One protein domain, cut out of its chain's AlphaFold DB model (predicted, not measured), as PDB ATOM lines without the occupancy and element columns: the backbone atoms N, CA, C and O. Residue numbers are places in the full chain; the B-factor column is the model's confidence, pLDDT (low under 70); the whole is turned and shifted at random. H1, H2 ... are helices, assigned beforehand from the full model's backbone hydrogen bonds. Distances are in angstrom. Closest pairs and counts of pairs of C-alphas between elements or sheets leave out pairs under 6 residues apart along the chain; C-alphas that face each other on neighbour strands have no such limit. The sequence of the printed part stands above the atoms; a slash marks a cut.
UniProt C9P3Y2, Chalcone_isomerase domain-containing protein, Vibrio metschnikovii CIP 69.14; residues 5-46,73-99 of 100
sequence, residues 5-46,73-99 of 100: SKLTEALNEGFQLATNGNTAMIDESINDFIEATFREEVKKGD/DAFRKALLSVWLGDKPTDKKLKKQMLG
ATOM      1  N   SER A   5     200.677 141.065 181.830       79.06
ATOM      2  CA  SER A   5     199.427 141.567 182.429       79.06
ATOM      3  C   SER A   5     198.998 142.945 181.899       79.06
ATOM      4  O   SER A   5     197.825 143.131 181.595       79.06
ATOM      5  N   LYS A   6     199.924 143.894 181.699       81.88
ATOM      6  CA  LYS A   6     199.572 145.205 181.122       81.88
ATOM      7  C   LYS A   6     199.164 145.120 179.652       81.88
ATOM      8  O   LYS A   6     198.336 145.909 179.210       81.88
ATOM      9  N   LEU A   7     199.753 144.196 178.889       80.19
ATOM     10  CA  LEU A   7     199.347 143.945 177.502       80.19
ATOM     11  C   LEU A   7     197.968 143.297 177.442       80.19
ATOM     12  O   LEU A   7     197.136 143.738 176.657       80.19
ATOM     13  N   THR A   8     197.716 142.316 178.306       83.31
ATOM     14  CA  THR A   8     196.410 141.677 178.479       83.31
ATOM     15  C   THR A   8     195.321 142.701 178.794       83.31
ATOM     16  O   THR A   8     194.294 142.726 178.125       83.31
ATOM     17  N   GLU A   9     195.550 143.587 179.766       85.44
ATOM     18  CA  GLU A   9     194.602 144.651 180.120       85.44
ATOM     19  C   GLU A   9     194.337 145.598 178.942       85.44
ATOM     20  O   GLU A   9     193.180 145.851 178.606       85.44
ATOM     21  N   ALA A  10     195.394 146.063 178.268       84.50
ATOM     22  CA  ALA A  10     195.268 146.962 177.122       84.50
ATOM     23  C   ALA A  10     194.529 146.315 175.938       84.50
ATOM     24  O   ALA A  10     193.759 146.980 175.244       84.50
ATOM     25  N   LEU A  11     194.743 145.018 175.702       86.62
ATOM     26  CA  LEU A  11     194.023 144.269 174.675       86.62
ATOM     27  C   LEU A  11     192.558 144.068 175.048       86.62
ATOM     28  O   LEU A  11     191.703 144.295 174.200       86.62
ATOM     29  N   ASN A  12     192.257 143.713 176.297       88.12
ATOM     30  CA  ASN A  12     190.880 143.581 176.773       88.12
ATOM     31  C   ASN A  12     190.105 144.894 176.625       88.12
ATOM     32  O   ASN A  12     189.004 144.899 176.075       88.12
ATOM     33  N   GLU A  13     190.693 146.023 177.030       89.44
ATOM     34  CA  GLU A  13     190.103 147.345 176.793       89.44
ATOM     35  C   GLU A  13     189.919 147.611 175.292       89.44
ATOM     36  O   GLU A  13     188.851 148.040 174.851       89.44
ATOM     37  N   GLY A  14     190.929 147.280 174.487       90.12
ATOM     38  CA  GLY A  14     190.861 147.368 173.035       90.12
ATOM     39  C   GLY A  14     189.695 146.582 172.438       90.12
ATOM     40  O   GLY A  14     188.976 147.115 171.594       90.12
ATOM     41  N   PHE A  15     189.466 145.347 172.883       92.25
ATOM     42  CA  PHE A  15     188.362 144.508 172.419       92.25
ATOM     43  C   PHE A  15     186.999 145.050 172.848       92.25
ATOM     44  O   PHE A  15     186.059 145.037 172.050       92.25
ATOM     45  N   GLN A  16     186.884 145.590 174.063       91.31
ATOM     46  CA  GLN A  16     185.665 146.269 174.507       91.31
ATOM     47  C   GLN A  16     185.354 147.477 173.612       91.31
ATOM     48  O   GLN A  16     184.220 147.651 173.163       91.31
ATOM     49  N   LEU A  17     186.361 148.284 173.268       89.94
ATOM     50  CA  LEU A  17     186.189 149.416 172.354       89.94
ATOM     51  C   LEU A  17     185.844 148.965 170.928       89.94
ATOM     52  O   LEU A  17     184.933 149.523 170.313       89.94
ATOM     53  N   ALA A  18     186.534 147.941 170.427       89.31
ATOM     54  CA  ALA A  18     186.361 147.390 169.086       89.31
ATOM     55  C   ALA A  18     184.979 146.761 168.861       89.31
ATOM     56  O   ALA A  18     184.444 146.825 167.757       89.31
ATOM     57  N   THR A  19     184.390 146.175 169.904       88.12
ATOM     58  CA  THR A  19     183.083 145.504 169.842       88.12
ATOM     59  C   THR A  19     181.934 146.350 170.392       88.12
ATOM     60  O   THR A  19     180.811 145.862 170.516       88.12
ATOM     61  N   ASN A  20     182.182 147.624 170.727       86.56
ATOM     62  CA  ASN A  20     181.224 148.493 171.425       86.56
ATOM     63  C   ASN A  20     180.652 147.862 172.710       86.56
ATOM     64  O   ASN A  20     179.479 148.048 173.032       86.56
ATOM     65  N   GLY A  21     181.486 147.128 173.442       85.50
ATOM     66  CA  GLY A  21     181.137 146.479 174.700       85.50
ATOM     67  C   GLY A  21     180.459 145.116 174.556       85.50
ATOM     68  O   GLY A  21     180.007 144.568 175.556       85.50
ATOM     69  N   ASN A  22     180.349 144.568 173.339       88.00
ATOM     70  CA  ASN A  22     179.727 143.267 173.103       88.00
ATOM     71  C   ASN A  22     180.748 142.226 172.636       88.00
ATOM     72  O   ASN A  22     180.835 141.894 171.453       88.00
ATOM     73  N   THR A  23     181.510 141.697 173.587       89.88
ATOM     74  CA  THR A  23     182.508 140.651 173.342       89.88
ATOM     75  C   THR A  23     181.955 139.235 173.503       89.88
ATOM     76  O   THR A  23     182.653 138.291 173.163       89.88
ATOM     77  N   ALA A  24     180.692 139.057 173.909       90.00
ATOM     78  CA  ALA A  24     180.128 137.756 174.291       90.00
ATOM     79  C   ALA A  24     180.301 136.642 173.237       90.00
ATOM     80  O   ALA A  24     180.465 135.479 173.586       90.00
ATOM     81  N   MET A  25     180.279 136.988 171.945       88.31
ATOM     82  CA  MET A  25     180.470 136.025 170.851       88.31
ATOM     83  C   MET A  25     181.930 135.614 170.613       88.31
ATOM     84  O   MET A  25     182.166 134.647 169.898       88.31
ATOM     85  N   ILE A  26     182.891 136.365 171.149       91.19
ATOM     86  CA  ILE A  26     184.331 136.176 170.937       91.19
ATOM     87  C   ILE A  26     185.123 136.131 172.253       91.19
ATOM     88  O   ILE A  26     186.346 136.112 172.207       91.19
ATOM     89  N   ASP A  27     184.463 136.126 173.416       90.25
ATOM     90  CA  ASP A  27     185.119 136.140 174.735       90.25
ATOM     91  C   ASP A  27     186.057 134.941 174.912       90.25
ATOM     92  O   ASP A  27     187.182 135.098 175.380       90.25
ATOM     93  N   GLU A  28     185.622 133.751 174.489       91.69
ATOM     94  CA  GLU A  28     186.455 132.541 174.495       91.69
ATOM     95  C   GLU A  28     187.695 132.729 173.608       91.69
ATOM     96  O   GLU A  28     188.823 132.562 174.068       91.69
ATOM     97  N   SER A  29     187.502 133.221 172.380       91.62
ATOM     98  CA  SER A  29     188.585 133.539 171.446       91.62
ATOM     99  C   SER A  29     189.569 134.582 171.990       91.62
ATOM    100  O   SER A  29     190.772 134.468 171.753       91.62
ATOM    101  N   ILE A  30     189.087 135.592 172.723       91.38
ATOM    102  CA  ILE A  30     189.920 136.615 173.370       91.38
ATOM    103  C   ILE A  30     190.764 135.997 174.483       91.38
ATOM    104  O   ILE A  30     191.975 136.225 174.519       91.38
ATOM    105  N   ASN A  31     190.150 135.212 175.368       90.25
ATOM    106  CA  ASN A  31     190.855 134.580 176.478       90.25
ATOM    107  C   ASN A  31     191.931 133.620 175.967       90.25
ATOM    108  O   ASN A  31     193.092 133.743 176.352       90.25
ATOM    109  N   ASP A  32     191.578 132.743 175.027       91.12
ATOM    110  CA  ASP A  32     192.519 131.790 174.442       91.12
ATOM    111  C   ASP A  32     193.666 132.497 173.714       91.12
ATOM    112  O   ASP A  32     194.817 132.072 173.803       91.12
ATOM    113  N   PHE A  33     193.384 133.601 173.012       91.38
ATOM    114  CA  PHE A  33     194.411 134.398 172.342       91.38
ATOM    115  C   PHE A  33     195.410 134.966 173.342       91.38
ATOM    116  O   PHE A  33     196.622 134.904 173.118       91.38
ATOM    117  N   ILE A  34     194.893 135.555 174.421       88.88
ATOM    118  CA  ILE A  34     195.699 136.199 175.449       88.88
ATOM    119  C   ILE A  34     196.578 135.160 176.140       88.88
ATOM    120  O   ILE A  34     197.784 135.374 176.265       88.88
ATOM    121  N   GLU A  35     195.991 134.030 176.532       88.69
ATOM    122  CA  GLU A  35     196.712 132.927 177.157       88.69
ATOM    123  C   GLU A  35     197.773 132.367 176.206       88.69
ATOM    124  O   GLU A  35     198.945 132.315 176.564       88.69
ATOM    125  N   ALA A  36     197.430 132.022 174.962       87.94
ATOM    126  CA  ALA A  36     198.390 131.443 174.021       87.94
ATOM    127  C   ALA A  36     199.529 132.411 173.650       87.94
ATOM    128  O   ALA A  36     200.688 132.006 173.547       87.94
ATOM    129  N   THR A  37     199.221 133.699 173.484       85.19
ATOM    130  CA  THR A  37     200.187 134.698 173.004       85.19
ATOM    131  C   THR A  37     201.067 135.250 174.128       85.19
ATOM    132  O   THR A  37     202.256 135.488 173.915       85.19
ATOM    133  N   PHE A  38     200.522 135.456 175.332       84.25
ATOM    134  CA  PHE A  38     201.206 136.167 176.424       84.25
ATOM    135  C   PHE A  38     201.499 135.301 177.656       84.25
ATOM    136  O   PHE A  38     201.867 135.840 178.701       84.25
ATOM    137  N   ARG A  39     201.401 133.968 177.542       81.94
ATOM    138  CA  ARG A  39     201.806 133.022 178.599       81.94
ATOM    139  C   ARG A  39     203.242 133.217 179.065       81.94
ATOM    140  O   ARG A  39     203.556 133.039 180.241       81.94
ATOM    141  N   GLU A  40     204.134 133.506 178.128       81.62
ATOM    142  CA  GLU A  40     205.540 133.720 178.432       81.62
ATOM    143  C   GLU A  40     205.820 135.160 178.851       81.62
ATOM    144  O   GLU A  40     205.204 136.108 178.366       81.62
ATOM    145  N   GLU A  41     206.845 135.333 179.686       82.56
ATOM    146  CA  GLU A  41     207.325 136.656 180.065       82.56
ATOM    147  C   GLU A  41     207.659 137.505 178.826       82.56
ATOM    148  O   GLU A  41     208.370 137.061 177.917       82.56
ATOM    149  N   VAL A  42     207.147 138.740 178.823       83.56
ATOM    150  CA  VAL A  42     207.434 139.753 177.805       83.56
ATOM    151  C   VAL A  42     208.687 140.512 178.207       83.56
ATOM    152  O   VAL A  42     208.714 141.211 179.224       83.56
ATOM    153  N   LYS A  43     209.731 140.387 177.393       86.06
ATOM    154  CA  LYS A  43     211.036 141.004 177.623       86.06
ATOM    155  C   LYS A  43     211.267 142.147 176.649       86.06
ATOM    156  O   LYS A  43     210.699 142.221 175.563       86.06
ATOM    157  N   LYS A  44     212.133 143.083 177.043       85.75
ATOM    158  CA  LYS A  44     212.541 144.168 176.146       85.75
ATOM    159  C   LYS A  44     213.217 143.560 174.913       85.75
ATOM    160  O   LYS A  44     214.223 142.875 175.059       85.75
ATOM    161  N   GLY A  45     212.694 143.879 173.733       88.12
ATOM    162  CA  GLY A  45     213.169 143.341 172.458       88.12
ATOM    163  C   GLY A  45     212.274 142.250 171.877       88.12
ATOM    164  O   GLY A  45     212.427 141.959 170.696       88.12
ATOM    165  N   ASP A  46     211.322 141.709 172.649       90.06
ATOM    166  CA  ASP A  46     210.324 140.796 172.096       90.06
ATOM    167  C   ASP A  46     209.456 141.510 171.056       90.06
ATOM    168  O   ASP A  46     208.984 142.632 171.275       90.06
ATOM    169  N   ASP A  73     186.768 134.599 162.169       88.81
ATOM    170  CA  ASP A  73     186.691 135.854 161.418       88.81
ATOM    171  C   ASP A  73     186.118 137.010 162.254       88.81
ATOM    172  O   ASP A  73     186.503 138.167 162.048       88.81
ATOM    173  N   ALA A  74     185.228 136.720 163.210       89.25
ATOM    174  CA  ALA A  74     184.675 137.734 164.101       89.25
ATOM    175  C   ALA A  74     185.769 138.254 165.040       89.25
ATOM    176  O   ALA A  74     185.990 139.466 165.125       89.25
ATOM    177  N   PHE A  75     186.526 137.340 165.649       91.62
ATOM    178  CA  PHE A  75     187.695 137.674 166.454       91.62
ATOM    179  C   PHE A  75     188.762 138.413 165.636       91.62
ATOM    180  O   PHE A  75     189.240 139.467 166.053       91.62
ATOM    181  N   ARG A  76     189.093 137.928 164.430       92.31
ATOM    182  CA  ARG A  76     190.067 138.565 163.525       92.31
ATOM    183  C   ARG A  76     189.709 140.024 163.235       92.31
ATOM    184  O   ARG A  76     190.578 140.898 163.283       92.31
ATOM    185  N   LYS A  77     188.437 140.304 162.934       90.75
ATOM    186  CA  LYS A  77     187.943 141.673 162.699       90.75
ATOM    187  C   LYS A  77     187.995 142.515 163.968       90.75
ATOM    188  O   LYS A  77     188.412 143.673 163.896       90.75
ATOM    189  N   ALA A  78     187.608 141.950 165.109       92.56
ATOM    190  CA  ALA A  78     187.647 142.644 166.390       92.56
ATOM    191  C   ALA A  78     189.081 143.036 166.769       92.56
ATOM    192  O   ALA A  78     189.320 144.194 167.106       92.56
ATOM    193  N   LEU A  79     190.050 142.130 166.603       92.31
ATOM    194  CA  LEU A  79     191.456 142.409 166.889       92.31
ATOM    195  C   LEU A  79     191.998 143.535 165.999       92.31
ATOM    196  O   LEU A  79     192.602 144.476 166.500       92.31
ATOM    197  N   LEU A  80     191.751 143.498 164.685       91.62
ATOM    198  CA  LEU A  80     192.163 144.600 163.804       91.62
ATOM    199  C   LEU A  80     191.511 145.929 164.202       91.62
ATOM    200  O   LEU A  80     192.138 146.986 164.114       91.62
ATOM    201  N   SER A  81     190.265 145.878 164.669       92.00
ATOM    202  CA  SER A  81     189.498 147.056 165.071       92.00
ATOM    203  C   SER A  81     190.048 147.732 166.332       92.00
ATOM    204  O   SER A  81     189.828 148.931 166.495       92.00
ATOM    205  N   VAL A  82     190.843 147.034 167.152       91.00
ATOM    206  CA  VAL A  82     191.586 147.628 168.282       91.00
ATOM    207  C   VAL A  82     192.463 148.798 167.823       91.00
ATOM    208  O   VAL A  82     192.535 149.822 168.501       91.00
ATOM    209  N   TRP A  83     193.096 148.679 166.651       90.44
ATOM    210  CA  TRP A  83     193.969 149.722 166.098       90.44
ATOM    211  C   TRP A  83     193.351 150.469 164.920       90.44
ATOM    212  O   TRP A  83     193.592 151.660 164.754       90.44
ATOM    213  N   LEU A  84     192.556 149.796 164.089       91.31
ATOM    214  CA  LEU A  84     192.040 150.356 162.838       91.31
ATOM    215  C   LEU A  84     190.558 150.745 162.905       91.31
ATOM    216  O   LEU A  84     190.076 151.437 162.007       91.31
ATOM    217  N   GLY A  85     189.848 150.366 163.969       88.94
ATOM    218  CA  GLY A  85     188.424 150.646 164.154       88.94
ATOM    219  C   GLY A  85     188.125 152.111 164.476       88.94
ATOM    220  O   GLY A  85     189.018 152.965 164.498       88.94
ATOM    221  N   ASP A  86     186.853 152.423 164.717       86.81
ATOM    222  CA  ASP A  86     186.388 153.800 164.962       86.81
ATOM    223  C   ASP A  86     186.857 154.367 166.307       86.81
ATOM    224  O   ASP A  86     187.089 155.572 166.439       86.81
ATOM    225  N   LYS A  87     187.049 153.488 167.296       87.56
ATOM    226  CA  LYS A  87     187.559 153.805 168.634       87.56
ATOM    227  C   LYS A  87     188.902 153.097 168.867       87.56
ATOM    228  O   LYS A  87     188.953 152.161 169.658       87.56
ATOM    229  N   PRO A  88     189.979 153.495 168.163       87.19
ATOM    230  CA  PRO A  88     191.261 152.822 168.297       87.19
ATOM    231  C   PRO A  88     191.891 153.140 169.656       87.19
ATOM    232  O   PRO A  88     191.761 154.263 170.153       87.19
ATOM    233  N   THR A  89     192.632 152.187 170.213       85.88
ATOM    234  CA  THR A  89     193.386 152.373 171.467       85.88
ATOM    235  C   THR A  89     194.484 153.428 171.331       85.88
ATOM    236  O   THR A  89     194.780 154.147 172.281       85.88
ATOM    237  N   ASP A  90     195.041 153.587 170.127       85.56
ATOM    238  CA  ASP A  90     196.007 154.636 169.804       85.56
ATOM    239  C   ASP A  90     195.713 155.254 168.423       85.56
ATOM    240  O   ASP A  90     195.934 154.660 167.363       85.56
ATOM    241  N   LYS A  91     195.229 156.504 168.434       88.81
ATOM    242  CA  LYS A  91     194.911 157.275 167.218       88.81
ATOM    243  C   LYS A  91     196.144 157.598 166.372       88.81
ATOM    244  O   LYS A  91     196.032 157.699 165.151       88.81
ATOM    245  N   LYS A  92     197.305 157.806 167.002       90.62
ATOM    246  CA  LYS A  92     198.555 158.110 166.295       90.62
ATOM    247  C   LYS A  92     199.062 156.857 165.594       90.62
ATOM    248  O   LYS A  92     199.413 156.938 164.418       90.62
ATOM    249  N   LEU A  93     199.030 155.718 166.281       88.62
ATOM    250  CA  LEU A  93     199.387 154.429 165.700       88.62
ATOM    251  C   LEU A  93     198.473 154.080 164.521       88.62
ATOM    252  O   LEU A  93     198.981 153.770 163.448       88.62
ATOM    253  N   LYS A  94     197.147 154.249 164.658       91.44
ATOM    254  CA  LYS A  94     196.202 154.089 163.536       91.44
ATOM    255  C   LYS A  94     196.630 154.898 162.313       91.44
ATOM    256  O   LYS A  94     196.685 154.372 161.205       91.44
ATOM    257  N   LYS A  95     196.936 156.185 162.511       92.06
ATOM    258  CA  LYS A  95     197.355 157.079 161.426       92.06
ATOM    259  C   LYS A  95     198.630 156.573 160.739       92.06
ATOM    260  O   LYS A  95     198.662 156.514 159.515       92.06
ATOM    261  N   GLN A  96     199.627 156.144 161.515       92.12
ATOM    262  CA  GLN A  96     200.875 155.585 160.984       92.12
ATOM    263  C   GLN A  96     200.650 154.276 160.210       92.12
ATOM    264  O   GLN A  96     201.232 154.093 159.145       92.12
ATOM    265  N   MET A  97     199.775 153.391 160.698       87.94
ATOM    266  CA  MET A  97     199.426 152.134 160.017       87.94
ATOM    267  C   MET A  97     198.704 152.355 158.680       87.94
ATOM    268  O   MET A  97     198.796 151.516 157.790       87.94
ATOM    269  N   LEU A  98     197.999 153.480 158.528       91.25
ATOM    270  CA  LEU A  98     197.295 153.863 157.299       91.25
ATOM    271  C   LEU A  98     198.145 154.736 156.355       91.25
ATOM    272  O   LEU A  98     197.619 155.259 155.376       91.25
ATOM    273  N   GLY A  99     199.442 154.901 156.636       85.06
ATOM    274  CA  GLY A  99     200.367 155.664 155.792       85.06
ATOM    275  C   GLY A  99     200.216 157.187 155.877       85.06
ATOM    276  O   GLY A  99     200.593 157.881 154.934       85.06
TER     277      GLY A  99
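This is residues 5 to 46 and 73 to 99 of the 100 residues of the protein "Chalcone_isomerase domain-containing protein" of Vibrio metschnikovii CIP 69.14 (UniProt C9P3Y2). H1 and H2 form a loose helical hairpin, splayed as a V that is wider toward their link; the later part of H3, residues 78 to 83, packs crosswise on H1, and H4 packs on the last residues of H3, 83 to 84. A tail without a named element, residues 39 to 46, leads away from H2 to the cut. The printed part has 69 residues with four named helices, in the order H1, H2, H3, H4, and no named strand; the class is all helix. The whole is compact, with a radius of gyration of the C-alphas of 12.4 A and spans of 32 by 30 by 19 A.

Start with the longest helix by residues, H1, residues 5 to 18: find C-alpha 5 at (199.427, 141.567, 182.429), from where the helix runs 19.6 A to C-alpha 18 at (186.361, 147.390, 169.086). Next look at H2, residues 27 to 38, which measures 16.2 A from first to last C-alpha. After the cut, H3 takes residues 73 to 84 over 15.5 A. H4, residues 91 to 97, is the shortest at 9.9 A and ends at C-alpha 97, (199.426, 152.134, 160.017).

From H1, look first at H3: the two touch, with the C-alphas of Gly 14 and Val 82 closest at 4.8 A, and they stand about perpendicular at 79 degrees. H3 touches H1 with residues 78 to 83 alone. H1 and H2, a helical hairpin, only just touch, with 3 pairs of C-alphas within 8 A; the closest are those of Thr 8 and Ile 34, 6.3 A apart. H1 touches H2 with residues 8 to 12 alone. They run opposite ways at a shallow tilt of 33 degrees, only just short of steep. H2 and H3 are close but not clearly touching; their closest C-alphas, those of Ser 29 and Phe 75, are 6.5 A apart. Farther out, H3 touches H4 with residues 83 to 84 alone. The closest C-alphas there are those of Trp 83 and Lys 94, 5.5 A apart, and the lines stand only just about perpendicular, at 70.4 degrees. H4 is apart from H1 and from H2. The helix packing is only just mostly crossed: of 3 touching pairs, 1 is at a shallow tilt. In H1, H2 and H4 every O i to N i+4 pair is within hydrogen-bond range; in H3, 7 of 8 are.

The two C-alphas farthest apart are those of Ala 24 and Gly 45, 33.6 A. Residues 47 to 72 are not printed, and C-alphas 46 and 73 are 26.4 A apart across this cut, which lies in the link from H2 to H3. The links H1 to H2 and H3 to H4 are short. The mean pLDDT of the printed part is 88.3, and no printed residue is under 70 in this predicted model.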